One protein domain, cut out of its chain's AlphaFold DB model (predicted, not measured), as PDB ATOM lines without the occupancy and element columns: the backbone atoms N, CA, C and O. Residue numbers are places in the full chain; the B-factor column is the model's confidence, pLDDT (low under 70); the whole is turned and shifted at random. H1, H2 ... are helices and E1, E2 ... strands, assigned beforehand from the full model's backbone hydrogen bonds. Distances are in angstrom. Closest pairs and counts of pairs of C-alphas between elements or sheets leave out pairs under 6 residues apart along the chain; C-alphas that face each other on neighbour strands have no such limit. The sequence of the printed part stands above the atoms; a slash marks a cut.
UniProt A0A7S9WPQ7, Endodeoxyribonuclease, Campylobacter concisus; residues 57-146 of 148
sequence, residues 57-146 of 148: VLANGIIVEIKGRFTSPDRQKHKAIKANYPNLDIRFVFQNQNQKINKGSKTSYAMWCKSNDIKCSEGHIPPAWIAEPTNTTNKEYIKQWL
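Overview. This is residues 57 to 146 of the 148 residues of the protein "Endodeoxyribonuclease" of Campylobacter concisus (UniProt A0A7S9WPQ7). A small sheet of three parallel strands makes the middle of this domain, with H2 packed over one face, chiefly by E3, and H1 standing farther off on the same side. H4 lies out beyond the end where the strands begin, H3 stands off to the side of the sheet where E3 is the edge, and the loop of residues 95 to 108 reaches out at the end opposite to H4, past the strands' last residues. The 90 printed residues hold four named helices and three named strands, in the order E1 H1 E2 H2 E3 H3 H4, and the class is mixed, helices and strands. The sheet's order is E1 E2 E3. The whole is compact, with a radius of gyration of the C-alphas of 13.4 A and spans of 40 by 29 by 20 A.

Along the chain. E1, residues 63 to 67, begins at C-alpha 63 at (67.996, 46.202, 208.838) and is 13.1 A long. H1, residues 72 to 84, is the longest helix, 18.5 A. E2, residues 90 to 94, is 13.1 A long. H2, residues 109 to 115, begins at C-alpha 109 at (84.581, 52.305, 210.048) and is 9.9 A long. E3 is residues 120 to 122, 7.2 A, and H3 is residues 127 to 131, 6.2 A. H4, residues 136 to 145, is 14.6 A long and ends at C-alpha 145 at (63.519, 36.344, 201.588).

Arrangement. E1 and E2 are parallel at 27 degrees, with N 65 and O 91 at 2.9 A. E2, the inner strand, and E3 are parallel at 21 degrees, with N 121 and O 92 at 2.9 A. E1, H1, E2 and E2, H2, E3 are strand-helix-strand units, two parallel neighbour strands with a helix between, each with a right-handed crossover. H2 is on the sheet at a height of 9.7 A over it, over E3 and along the strands, at 23 degrees to E3 on the local plane; the closest C-alphas of H2 and E3, those of Cys 113 and Cys 120, are 6.5 A apart. H1 is only just not on the sheet, with 4 pairs of C-alphas within 10 A. H4 is also only just not on it; its closest C-alpha to E1 is that of Asn 138, 8.0 A from that of Ile 63. H3 is not on the sheet, and no helix touches another. Every O i to N i+4 pair is within hydrogen-bond range in H1, H2, H3 and H4.

Size, cuts and confidence. The two C-alphas farthest apart, those of Gly 104 and Lys 143, are 41.1 A apart. The link from E2 to H2, 14 residues, is long; the other links are tight. The printed part has no cut. Its mean pLDDT is 96.9, and no printed residue is under 70.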
ATOM      1  N   VAL A  57      66.326  43.019 212.506       97.62
ATOM      2  CA  VAL A  57      65.343  43.720 211.676       97.62
ATOM      3  C   VAL A  57      64.401  44.474 212.607       97.62
ATOM      4  O   VAL A  57      63.727  43.866 213.437       97.62
ATOM      5  N   LEU A  58      64.364  45.801 212.496       98.00
ATOM      6  CA  LEU A  58      63.503  46.647 213.323       98.00
ATOM      7  C   LEU A  58      62.042  46.574 212.867       98.00
ATOM      8  O   LEU A  58      61.743  46.272 211.710       98.00
ATOM      9  N   ALA A  59      61.111  46.929 213.759       97.19
ATOM     10  CA  ALA A  59      59.674  46.913 213.470       97.19
ATOM     11  C   ALA A  59      59.275  47.821 212.291       97.19
ATOM     12  O   ALA A  59      58.312  47.526 211.580       97.19
ATOM     13  N   ASN A  60      60.020  48.902 212.044       97.81
ATOM     14  CA  ASN A  60      59.825  49.783 210.894       97.81
ATOM     15  C   ASN A  60      60.488  49.262 209.604       97.81
ATOM     16  O   ASN A  60      60.270  49.847 208.553       97.81
ATOM     17  N   GLY A  61      61.208  48.138 209.634       97.38
ATOM     18  CA  GLY A  61      61.816  47.507 208.458       97.38
ATOM     19  C   GLY A  61      63.296  47.832 208.248       97.38
ATOM     20  O   GLY A  61      63.910  47.254 207.357       97.38
ATOM     21  N   ILE A  62      63.899  48.711 209.052       98.44
ATOM     22  CA  ILE A  62      65.345  48.972 208.985       98.44
ATOM     23  C   ILE A  62      66.110  47.699 209.367       98.44
ATOM     24  O   ILE A  62      65.826  47.082 210.395       98.44
ATOM     25  N   ILE A  63      67.098  47.323 208.555       98.38
ATOM     26  CA  ILE A  63      67.996  46.202 208.838       98.38
ATOM     27  C   ILE A  63      69.227  46.732 209.578       98.38
ATOM     28  O   ILE A  63      69.792  47.760 209.196       98.38
ATOM     29  N   VAL A  64      69.663  46.030 210.623       98.62
ATOM     30  CA  VAL A  64      70.828  46.422 211.424       98.62
ATOM     31  C   VAL A  64      71.814  45.259 211.548       98.62
ATOM     32  O   VAL A  64      71.444  44.165 211.967       98.62
ATOM     33  N   GLU A  65      73.081  45.518 211.216       98.56
ATOM     34  CA  GLU A  65      74.227  44.647 211.512       98.56
ATOM     35  C   GLU A  65      74.975  45.176 212.742       98.56
ATOM     36  O   GLU A  65      75.378  46.345 212.795       98.56
ATOM     37  N   ILE A  66      75.240  44.302 213.704       98.44
ATOM     38  CA  ILE A  66      76.089  44.572 214.860       98.44
ATOM     39  C   ILE A  66      77.513  44.133 214.520       98.44
ATOM     40  O   ILE A  66      77.768  42.989 214.146       98.44
ATOM     41  N   LYS A  67      78.493  45.032 214.657       97.94
ATOM     42  CA  LYS A  67      79.860  44.736 214.212       97.94
ATOM     43  C   LYS A  67      80.938  45.191 215.189       97.94
ATOM     44  O   LYS A  67      81.149  46.377 215.418       97.94
ATOM     45  N   GLY A  68      81.703  44.231 215.704       97.69
ATOM     46  CA  GLY A  68      82.996  44.499 216.338       97.69
ATOM     47  C   GLY A  68      84.074  44.699 215.274       97.69
ATOM     48  O   GLY A  68      84.417  45.818 214.908       97.69
ATOM     49  N   ARG A  69      84.580  43.596 214.713       96.69
ATOM     50  CA  ARG A  69      85.603  43.623 213.659       96.69
ATOM     51  C   ARG A  69      84.975  43.786 212.276       96.69
ATOM     52  O   ARG A  69      84.210  42.929 211.841       96.69
ATOM     53  N   PHE A  70      85.379  44.825 211.546       97.56
ATOM     54  CA  PHE A  70      84.872  45.096 210.198       97.56
ATOM     55  C   PHE A  70      85.925  44.806 209.121       97.56
ATOM     56  O   PHE A  70      86.803  45.625 208.824       97.56
ATOM     57  N   THR A  71      85.878  43.601 208.552       97.50
ATOM     58  CA  THR A  71      86.927  43.083 207.659       97.50
ATOM     59  C   THR A  71      86.771  43.543 206.204       97.50
ATOM     60  O   THR A  71      85.761  44.129 205.815       97.50
ATOM     61  N   SER A  72      87.784  43.294 205.360       97.25
ATOM     62  CA  SER A  72      87.670  43.579 203.918       97.25
ATOM     63  C   SER A  72      86.558  42.772 203.236       97.25
ATOM     64  O   SER A  72      85.782  43.388 202.503       97.25
ATOM     65  N   PRO A  73      86.406  41.459 203.506       96.44
ATOM     66  CA  PRO A  73      85.258  40.695 203.020       96.44
ATOM     67  C   PRO A  73      83.904  41.273 203.448       96.44
ATOM     68  O   PRO A  73      83.009  41.373 202.612       96.44
ATOM     69  N   ASP A  74      83.752  41.724 204.701       96.88
ATOM     70  CA  ASP A  74      82.498  42.348 205.158       96.88
ATOM     71  C   ASP A  74      82.156  43.606 204.351       96.88
ATOM     72  O   ASP A  74      81.013  43.793 203.935       96.88
ATOM     73  N   ARG A  75      83.150  44.463 204.105       97.62
ATOM     74  CA  ARG A  75      82.979  45.696 203.323       97.62
ATOM     75  C   ARG A  75      82.631  45.403 201.868       97.62
ATOM     76  O   ARG A  75      81.763  46.059 201.302       97.62
ATOM     77  N   GLN A  76      83.297  44.421 201.258       96.12
ATOM     78  CA  GLN A  76      83.002  43.992 199.887       96.12
ATOM     79  C   GLN A  76      81.588  43.415 199.775       96.12
ATOM     80  O   GLN A  76      80.865  43.774 198.850       96.12
ATOM     81  N   LYS A  77      81.166  42.600 200.753       96.00
ATOM     82  CA  LYS A  77      79.804  42.057 200.848       96.00
ATOM     83  C   LYS A  77      78.757  43.174 200.822       96.00
ATOM     84  O   LYS A  77      77.871  43.150 199.978       96.00
ATOM     85  N   HIS A  78      78.886  44.181 201.686       97.50
ATOM     86  CA  HIS A  78      77.890  45.255 201.773       97.50
ATOM     87  C   HIS A  78      77.914  46.213 200.577       97.50
ATOM     88  O   HIS A  78      76.862  46.696 200.176       97.50
ATOM     89  N   LYS A  79      79.074  46.422 199.940       97.06
ATOM     90  CA  LYS A  79      79.136  47.111 198.640       97.06
ATOM     91  C   LYS A  79      78.361  46.365 197.558       97.06
ATOM     92  O   LYS A  79      77.611  46.991 196.824       97.06
ATOM     93  N   ALA A  80      78.529  45.045 197.474       95.88
ATOM     94  CA  ALA A  80      77.815  44.228 196.497       95.88
ATOM     95  C   ALA A  80      76.301  44.216 196.765       95.88
ATOM     96  O   ALA A  80      75.518  44.366 195.835       95.88
ATOM     97  N   ILE A  81      75.887  44.113 198.035       96.06
ATOM     98  CA  ILE A  81      74.469  44.203 198.415       96.06
ATOM     99  C   ILE A  81      73.888  45.558 198.013       96.06
ATOM    100  O   ILE A  81      72.855  45.577 197.359       96.06
ATOM    101  N   LYS A  82      74.561  46.674 198.327       95.81
ATOM    102  CA  LYS A  82      74.090  48.015 197.941       95.81
ATOM    103  C   LYS A  82      74.046  48.202 196.420       95.81
ATOM    104  O   LYS A  82      73.142  48.856 195.922       95.81
ATOM    105  N   ALA A  83      74.986  47.616 195.676       95.25
ATOM    106  CA  ALA A  83      74.963  47.656 194.214       95.25
ATOM    107  C   ALA A  83      73.764  46.887 193.627       95.25
ATOM    108  O   ALA A  83      73.137  47.366 192.689       95.25
ATOM    109  N   ASN A  84      73.429  45.725 194.195       94.62
ATOM    110  CA  ASN A  84      72.312  44.896 193.733       94.62
ATOM    111  C   ASN A  84      70.945  45.399 194.232       94.62
ATOM    112  O   ASN A  84      69.944  45.247 193.538       94.62
ATOM    113  N   TYR A  85      70.900  45.987 195.429       95.50
ATOM    114  CA  TYR A  85      69.689  46.454 196.106       95.50
ATOM    115  C   TYR A  85      69.913  47.868 196.669       95.50
ATOM    116  O   TYR A  85      70.032  48.042 197.884       95.50
ATOM    117  N   PRO A  86      69.978  48.903 195.810       95.06
ATOM    118  CA  PRO A  86      70.329  50.267 196.225       95.06
ATOM    119  C   PRO A  86      69.343  50.887 197.220       95.06
ATOM    120  O   PRO A  86      69.730  51.752 198.001       95.06
ATOM    121  N   ASN A  87      68.093  50.414 197.224       94.31
ATOM    122  CA  ASN A  87      67.032  50.892 198.113       94.31
ATOM    123  C   ASN A  87      66.938  50.108 199.434       94.31
ATOM    124  O   ASN A  87      66.065  50.401 200.247       94.31
ATOM    125  N   LEU A  88      67.783  49.089 199.636       96.69
ATOM    126  CA  LEU A  88      67.779  48.289 200.855       96.69
ATOM    127  C   LEU A  88      68.488  49.056 201.981       96.69
ATOM    128  O   LEU A  88      69.698  49.275 201.935       96.69
ATOM    129  N   ASP A  89      67.735  49.451 203.006       98.00
ATOM    130  CA  ASP A  89      68.250  50.197 204.157       98.00
ATOM    131  C   ASP A  89      68.872  49.238 205.181       98.00
ATOM    132  O   ASP A  89      68.171  48.637 206.002       98.00
ATOM    133  N   ILE A  90      70.195  49.078 205.084       98.31
ATOM    134  CA  ILE A  90      71.037  48.359 206.044       98.31
ATOM    135  C   ILE A  90      71.915  49.373 206.771       98.31
ATOM    136  O   ILE A  90      72.613  50.169 206.141       98.31
ATOM    137  N   ARG A  91      71.936  49.294 208.101       98.56
ATOM    138  CA  ARG A  91      72.728  50.162 208.980       98.56
ATOM    139  C   ARG A  91      73.657  49.342 209.860       98.56
ATOM    140  O   ARG A  91      73.427  48.157 210.084       98.56
ATOM    141  N   PHE A  92      74.689  49.987 210.394       98.75
ATOM    142  CA  PHE A  92      75.641  49.336 211.297       98.75
ATOM    143  C   PHE A  92      75.602  49.916 212.705       98.75
ATOM    144  O   PHE A  92      75.623  51.132 212.876       98.75
ATOM    145  N   VAL A  93      75.672  49.049 213.710       98.75
ATOM    146  CA  VAL A  93      76.038  49.426 215.079       98.75
ATOM    147  C   VAL A  93      77.416  48.849 215.360       98.75
ATOM    148  O   VAL A  93      77.584  47.633 215.461       98.75
ATOM    149  N   PHE A  94      78.425  49.711 215.463       98.75
ATOM    150  CA  PHE A  94      79.785  49.276 215.763       98.75
ATOM    151  C   PHE A  94      80.044  49.235 217.264       98.75
ATOM    152  O   PHE A  94      79.563  50.088 218.002       98.75
ATOM    153  N   GLN A  95      80.893  48.309 217.712       98.38
ATOM    154  CA  GLN A  95      81.461  48.396 219.064       98.38
ATOM    155  C   GLN A  95      82.342  49.650 219.215       98.38
ATOM    156  O   GLN A  95      82.318  50.303 220.250       98.38
ATOM    157  N   ASN A  96      83.118  49.980 218.177       98.00
ATOM    158  CA  ASN A  96      83.912  51.203 218.079       98.00
ATOM    159  C   ASN A  96      83.963  51.644 216.609       98.00
ATOM    160  O   ASN A  96      84.665  51.044 215.791       98.00
ATOM    161  N   GLN A  97      83.229  52.696 216.256       98.06
ATOM    162  CA  GLN A  97      83.132  53.171 214.873       98.06
ATOM    163  C   GLN A  97      84.389  53.940 214.418       98.06
ATOM    164  O   GLN A  97      84.617  54.132 213.217       98.06
ATOM    165  N   ASN A  98      85.232  54.364 215.364       98.06
ATOM    166  CA  ASN A  98      86.491  55.062 215.101       98.06
ATOM    167  C   ASN A  98      87.645  54.111 214.756       98.06
ATOM    168  O   ASN A  98      88.688  54.559 214.260       98.06
ATOM    169  N   GLN A  99      87.457  52.800 214.951       98.06
ATOM    170  CA  GLN A  99      88.446  51.791 214.591       98.06
ATOM    171  C   GLN A  99      88.786  51.855 213.095       98.06
ATOM    172  O   GLN A  99      87.929  52.065 212.234       98.06
ATOM    173  N   LYS A 100      90.076  51.705 212.771       98.31
ATOM    174  CA  LYS A 100      90.572  51.770 211.390       98.31
ATOM    175  C   LYS A 100      90.284  50.477 210.631       98.31
ATOM    176  O   LYS A 100      90.383  49.380 211.181       98.31
ATOM    177  N   ILE A 101      89.995  50.595 209.331       97.38
ATOM    178  CA  ILE A 101      89.705  49.446 208.444       97.38
ATOM    179  C   ILE A 101      90.851  48.426 208.346       97.38
ATOM    180  O   ILE A 101      90.619  47.272 207.977       97.38
ATOM    181  N   ASN A 102      92.073  48.861 208.661       95.69
ATOM    182  CA  ASN A 102      93.266  48.060 208.920       95.69
ATOM    183  C   ASN A 102      94.299  48.922 209.684       95.69
ATOM    184  O   ASN A 102      94.133  50.138 209.782       95.69
ATOM    185  N   LYS A 103      95.378  48.305 210.193       92.25
ATOM    186  CA  LYS A 103      96.391  48.951 211.055       92.25
ATOM    187  C   LYS A 103      97.070  50.189 210.439       92.25
ATOM    188  O   LYS A 103      97.511  51.049 211.188       92.25
ATOM    189  N   GLY A 104      97.161  50.287 209.111       94.44
ATOM    190  CA  GLY A 104      97.824  51.401 208.419       94.44
ATOM    191  C   GLY A 104      96.872  52.437 207.815       94.44
ATOM    192  O   GLY A 104      97.325  53.398 207.200       94.44
ATOM    193  N   SER A 105      95.557  52.246 207.932       96.50
ATOM    194  CA  SER A 105      94.591  53.102 207.247       96.50
ATOM    195  C   SER A 105      94.231  54.339 208.064       96.50
ATOM    196  O   SER A 105      93.970  54.261 209.263       96.50
ATOM    197  N   LYS A 106      94.109  55.483 207.386       97.56
ATOM    198  CA  LYS A 106      93.493  56.689 207.960       97.56
ATOM    199  C   LYS A 106      91.964  56.574 208.039       97.56
ATOM    200  O   LYS A 106      91.351  57.245 208.868       97.56
ATOM    201  N   THR A 107      91.353  55.695 207.245       98.19
ATOM    202  CA  THR A 107      89.901  55.487 207.165       98.19
ATOM    203  C   THR A 107      89.392  54.669 208.353       98.19
ATOM    204  O   THR A 107      89.821  53.531 208.565       98.19
ATOM    205  N   SER A 108      88.464  55.236 209.127       98.56
ATOM    206  CA  SER A 108      87.715  54.507 210.160       98.56
ATOM    207  C   SER A 108      86.492  53.782 209.592       98.56
ATOM    208  O   SER A 108      86.126  53.975 208.429       98.56
ATOM    209  N   TYR A 109      85.840  52.956 210.409       98.56
ATOM    210  CA  TYR A 109      84.581  52.305 210.048       98.56
ATOM    211  C   TYR A 109      83.480  53.335 209.761       98.56
ATOM    212  O   TYR A 109      82.827  53.241 208.722       98.56
ATOM    213  N   ALA A 110      83.353  54.372 210.593       98.56
ATOM    214  CA  ALA A 110      82.420  55.476 210.365       98.56
ATOM    215  C   ALA A 110      82.713  56.232 209.059       98.56
ATOM    216  O   ALA A 110      81.804  56.502 208.276       98.56
ATOM    217  N   MET A 111      83.990  56.520 208.768       98.62
ATOM    218  CA  MET A 111      84.379  57.156 207.502       98.62
ATOM    219  C   MET A 111      84.025  56.288 206.295       98.62
ATOM    220  O   MET A 111      83.625  56.813 205.258       98.62
ATOM    221  N   TRP A 112      84.181  54.968 206.421       98.56
ATOM    222  CA  TRP A 112      83.787  54.037 205.372       98.56
ATOM    223  C   TRP A 112      82.270  54.027 205.171       98.56
ATOM    224  O   TRP A 112      81.816  54.076 204.033       98.56
ATOM    225  N   CYS A 113      81.480  54.018 206.245       98.44
ATOM    226  CA  CYS A 113      80.021  54.065 206.139       98.44
ATOM    227  C   CYS A 113      79.567  55.370 205.477       98.44
ATOM    228  O   CYS A 113      78.832  55.328 204.495       98.44
ATOM    229  N   LYS A 114      80.124  56.514 205.899       98.19
ATOM    230  CA  LYS A 114      79.863  57.822 205.282       98.19
ATOM    231  C   LYS A 114      80.195  57.845 203.786       98.19
ATOM    232  O   LYS A 114      79.393  58.327 203.000       98.19
ATOM    233  N   SER A 115      81.350  57.315 203.375       97.75
ATOM    234  CA  SER A 115      81.745  57.317 201.956       97.75
ATOM    235  C   SER A 115      80.938  56.361 201.080       97.75
ATOM    236  O   SER A 115      80.972  56.486 199.861       97.75
ATOM    237  N   ASN A 116      80.224  55.412 201.688       97.12
ATOM    238  CA  ASN A 116      79.327  54.492 200.994       97.12
ATOM    239  C   ASN A 116      77.857  54.841 201.238       97.12
ATOM    240  O   ASN A 116      77.001  54.053 200.851       97.12
ATOM    241  N   ASP A 117      77.569  55.997 201.848       96.88
ATOM    242  CA  ASP A 117      76.219  56.460 202.165       96.88
ATOM    243  C   ASP A 117      75.413  55.392 202.937       96.88
ATOM    244  O   ASP A 117      74.353  54.918 202.537       96.88
ATOM    245  N   ILE A 118      76.021  54.908 204.020       97.62
ATOM    246  CA  ILE A 118      75.437  53.948 204.955       97.62
ATOM    247  C   ILE A 118      75.425  54.599 206.336       97.62
ATOM    248  O   ILE A 118      76.446  55.113 206.800       97.62
ATOM    249  N   LYS A 119      74.274  54.569 207.011       98.31
ATOM    250  CA  LYS A 119      74.152  55.068 208.383       98.31
ATOM    251  C   LYS A 119      74.817  54.086 209.353       98.31
ATOM    252  O   LYS A 119      74.628  52.873 209.258       98.31
ATOM    253  N   CYS A 120      75.574  54.612 210.309       98.56
ATOM    254  CA  CYS A 120      76.132  53.824 211.400       98.56
ATOM    255  C   CYS A 120      76.068  54.564 212.739       98.56
ATOM    256  O   CYS A 120      75.969  55.790 212.771       98.56
ATOM    257  N   SER A 121      76.138  53.811 213.832       98.56
ATOM    258  CA  SER A 121      76.243  54.314 215.202       98.56
ATOM    259  C   SER A 121      77.273  53.503 215.995       98.56
ATOM    260  O   SER A 121      77.811  52.506 215.506       98.56
ATOM    261  N   GLU A 122      77.565  53.935 217.223       98.50
ATOM    262  CA  GLU A 122      78.467  53.242 218.144       98.50
ATOM    263  C   GLU A 122      77.718  52.788 219.403       98.50
ATOM    264  O   GLU A 122      76.970  53.556 220.010       98.50
ATOM    265  N   GLY A 123      77.910  51.526 219.787       98.06
ATOM    266  CA  GLY A 123      77.425  50.921 221.029       98.06
ATOM    267  C   GLY A 123      75.922  50.628 221.092       98.06
ATOM    268  O   GLY A 123      75.530  49.653 221.723       98.06
ATOM    269  N   HIS A 124      75.077  51.428 220.440       98.06
ATOM    270  CA  HIS A 124      73.620  51.305 220.529       98.06
ATOM    271  C   HIS A 124      72.902  51.760 219.252       98.06
ATOM    272  O   HIS A 124      73.452  52.498 218.431       98.06
ATOM    273  N   ILE A 125      71.648  51.329 219.102       98.38
ATOM    274  CA  ILE A 125      70.733  51.802 218.058       98.38
ATOM    275  C   ILE A 125      70.163  53.159 218.505       98.38
ATOM    276  O   ILE A 125      69.525  53.215 219.558       98.38
ATOM    277  N   PRO A 126      70.362  54.251 217.746       98.25
ATOM    278  CA  PRO A 126      69.810  55.553 218.098       98.25
ATOM    279  C   PRO A 126      68.273  55.522 218.151       98.25
ATOM    280  O   PRO A 126      67.658  54.998 217.217       98.25
ATOM    281  N   PRO A 127      67.630  56.161 219.149       98.00
ATOM    282  CA  PRO A 127      66.169  56.281 219.207       98.00
ATOM    283  C   PRO A 127      65.559  56.874 217.932       98.00
ATOM    284  O   PRO A 127      64.484  56.461 217.509       98.00
ATOM    285  N   ALA A 128      66.288  57.775 217.267       98.12
ATOM    286  CA  ALA A 128      65.886  58.346 215.987       98.12
ATOM    287  C   ALA A 128      65.636  57.275 214.912       98.12
ATOM    288  O   ALA A 128      64.680  57.403 214.163       98.12
ATOM    289  N   TRP A 129      66.435  56.200 214.853       98.25
ATOM    290  CA  TRP A 129      66.218  55.122 213.876       98.25
ATOM    291  C   TRP A 129      64.957  54.319 214.190       98.25
ATOM    292  O   TRP A 129      64.280  53.858 213.278       98.25
ATOM    293  N   ILE A 130      64.637  54.151 215.473       97.56
ATOM    294  CA  ILE A 130      63.444  53.429 215.926       97.56
ATOM    295  C   ILE A 130      62.181  54.246 215.620       97.56
ATOM    296  O   ILE A 130      61.168  53.679 215.224       97.56
ATOM    297  N   ALA A 131      62.263  55.570 215.765       97.69
ATOM    298  CA  ALA A 131      61.172  56.503 215.497       97.69
ATOM    299  C   ALA A 131      60.958  56.814 214.001       97.69
ATOM    300  O   ALA A 131      59.982  57.479 213.656       97.69
ATOM    301  N   GLU A 132      61.849  56.366 213.108       97.88
ATOM    302  CA  GLU A 132      61.670  56.557 211.666       97.88
ATOM    303  C   GLU A 132      60.397  55.847 211.164       97.88
ATOM    304  O   GLU A 132      60.063  54.756 211.649       97.88
ATOM    305  N   PRO A 133      59.693  56.437 210.176       97.81
ATOM    306  CA  PRO A 133      58.488  55.846 209.612       97.81
ATOM    307  C   PRO A 133      58.777  54.469 209.012       97.81
ATOM    308  O   PRO A 133      59.913  54.116 208.697       97.81
ATOM    309  N   THR A 134      57.720  53.679 208.831       97.50
ATOM    310  CA  THR A 134      57.862  52.346 208.241       97.50
ATOM    311  C   THR A 134      58.470  52.427 206.841       97.50
ATOM    312  O   THR A 134      57.914  53.047 205.939       97.50
ATOM    313  N   ASN A 135      59.587  51.728 206.656       96.38
ATOM    314  CA  ASN A 135      60.218  51.488 205.373       96.38
ATOM    315  C   ASN A 135      59.536  50.288 204.694       96.38
ATOM    316  O   ASN A 135      59.901  49.125 204.896       96.38
ATOM    317  N   THR A 136      58.499  50.584 203.911       96.12
ATOM    318  CA  THR A 136      57.697  49.583 203.195       96.12
ATOM    319  C   THR A 136      58.541  48.776 202.210       96.12
ATOM    320  O   THR A 136      58.447  47.549 202.204       96.12
ATOM    321  N   THR A 137      59.435  49.435 201.470       94.44
ATOM    322  CA  THR A 137      60.340  48.798 200.501       94.44
ATOM    323  C   THR A 137      61.210  47.727 201.158       94.44
ATOM    324  O   THR A 137      61.286  46.597 200.678       94.44
ATOM    325  N   ASN A 138      61.825  48.033 202.305       95.44
ATOM    326  CA  ASN A 138      62.583  47.031 203.050       95.44
ATOM    327  C   ASN A 138      61.701  45.866 203.499       95.44
ATOM    328  O   ASN A 138      62.104  44.711 203.379       95.44
ATOM    329  N   LYS A 139      60.499  46.145 204.022       95.25
ATOM    330  CA  LYS A 139      59.580  45.088 204.465       95.25
ATOM    331  C   LYS A 139      59.174  44.161 203.321       95.25
ATOM    332  O   LYS A 139      59.020  42.966 203.556       95.25
ATOM    333  N   GLU A 140      59.015  44.676 202.106       94.56
ATOM    334  CA  GLU A 140      58.756  43.860 200.917       94.56
ATOM    335  C   GLU A 140      59.930  42.933 200.600       94.56
ATOM    336  O   GLU A 140      59.717  41.727 200.471       94.56
ATOM    337  N   TYR A 141      61.163  43.452 200.570       93.94
ATOM    338  CA  TYR A 141      62.360  42.621 200.396       93.94
ATOM    339  C   TYR A 141      62.467  41.533 201.466       93.94
ATOM    340  O   TYR A 141      62.660  40.359 201.153       93.94
ATOM    341  N   ILE A 142      62.279  41.903 202.735       93.50
ATOM    342  CA  ILE A 142      62.335  40.962 203.858       93.50
ATOM    343  C   ILE A 142      61.295  39.854 203.672       93.50
ATOM    344  O   ILE A 142      61.643  38.682 203.784       93.50
ATOM    345  N   LYS A 143      60.046  40.189 203.320       93.06
ATOM    346  CA  LYS A 143      58.991  39.192 203.068       93.06
ATOM    347  C   LYS A 143      59.350  38.213 201.950       93.06
ATOM    348  O   LYS A 143      59.018  37.038 202.066       93.06
ATOM    349  N   GLN A 144      60.017  38.676 200.894       91.81
ATOM    350  CA  GLN A 144      60.446  37.818 199.784       91.81
ATOM    351  C   GLN A 144      61.523  36.809 200.201       91.81
ATOM    352  O   GLN A 144      61.571  35.710 199.653       91.81
ATOM    353  N   TRP A 145      62.385  37.171 201.155       92.50
ATOM    354  CA  TRP A 145      63.519  36.344 201.588       92.50
ATOM    355  C   TRP A 145      63.300  35.613 202.909       92.50
ATOM    356  O   TRP A 145      64.182  34.862 203.340       92.50
ATOM    357  N   LEU A 146      62.149  35.812 203.556       86.25
ATOM    358  CA  LEU A 146      61.751  35.007 204.703       86.25
ATOM    359  C   LEU A 146      61.765  33.538 204.284       86.25
ATOM    360  O   LEU A 146      61.041  33.122 203.377       86.25
TER     361      LEU A 146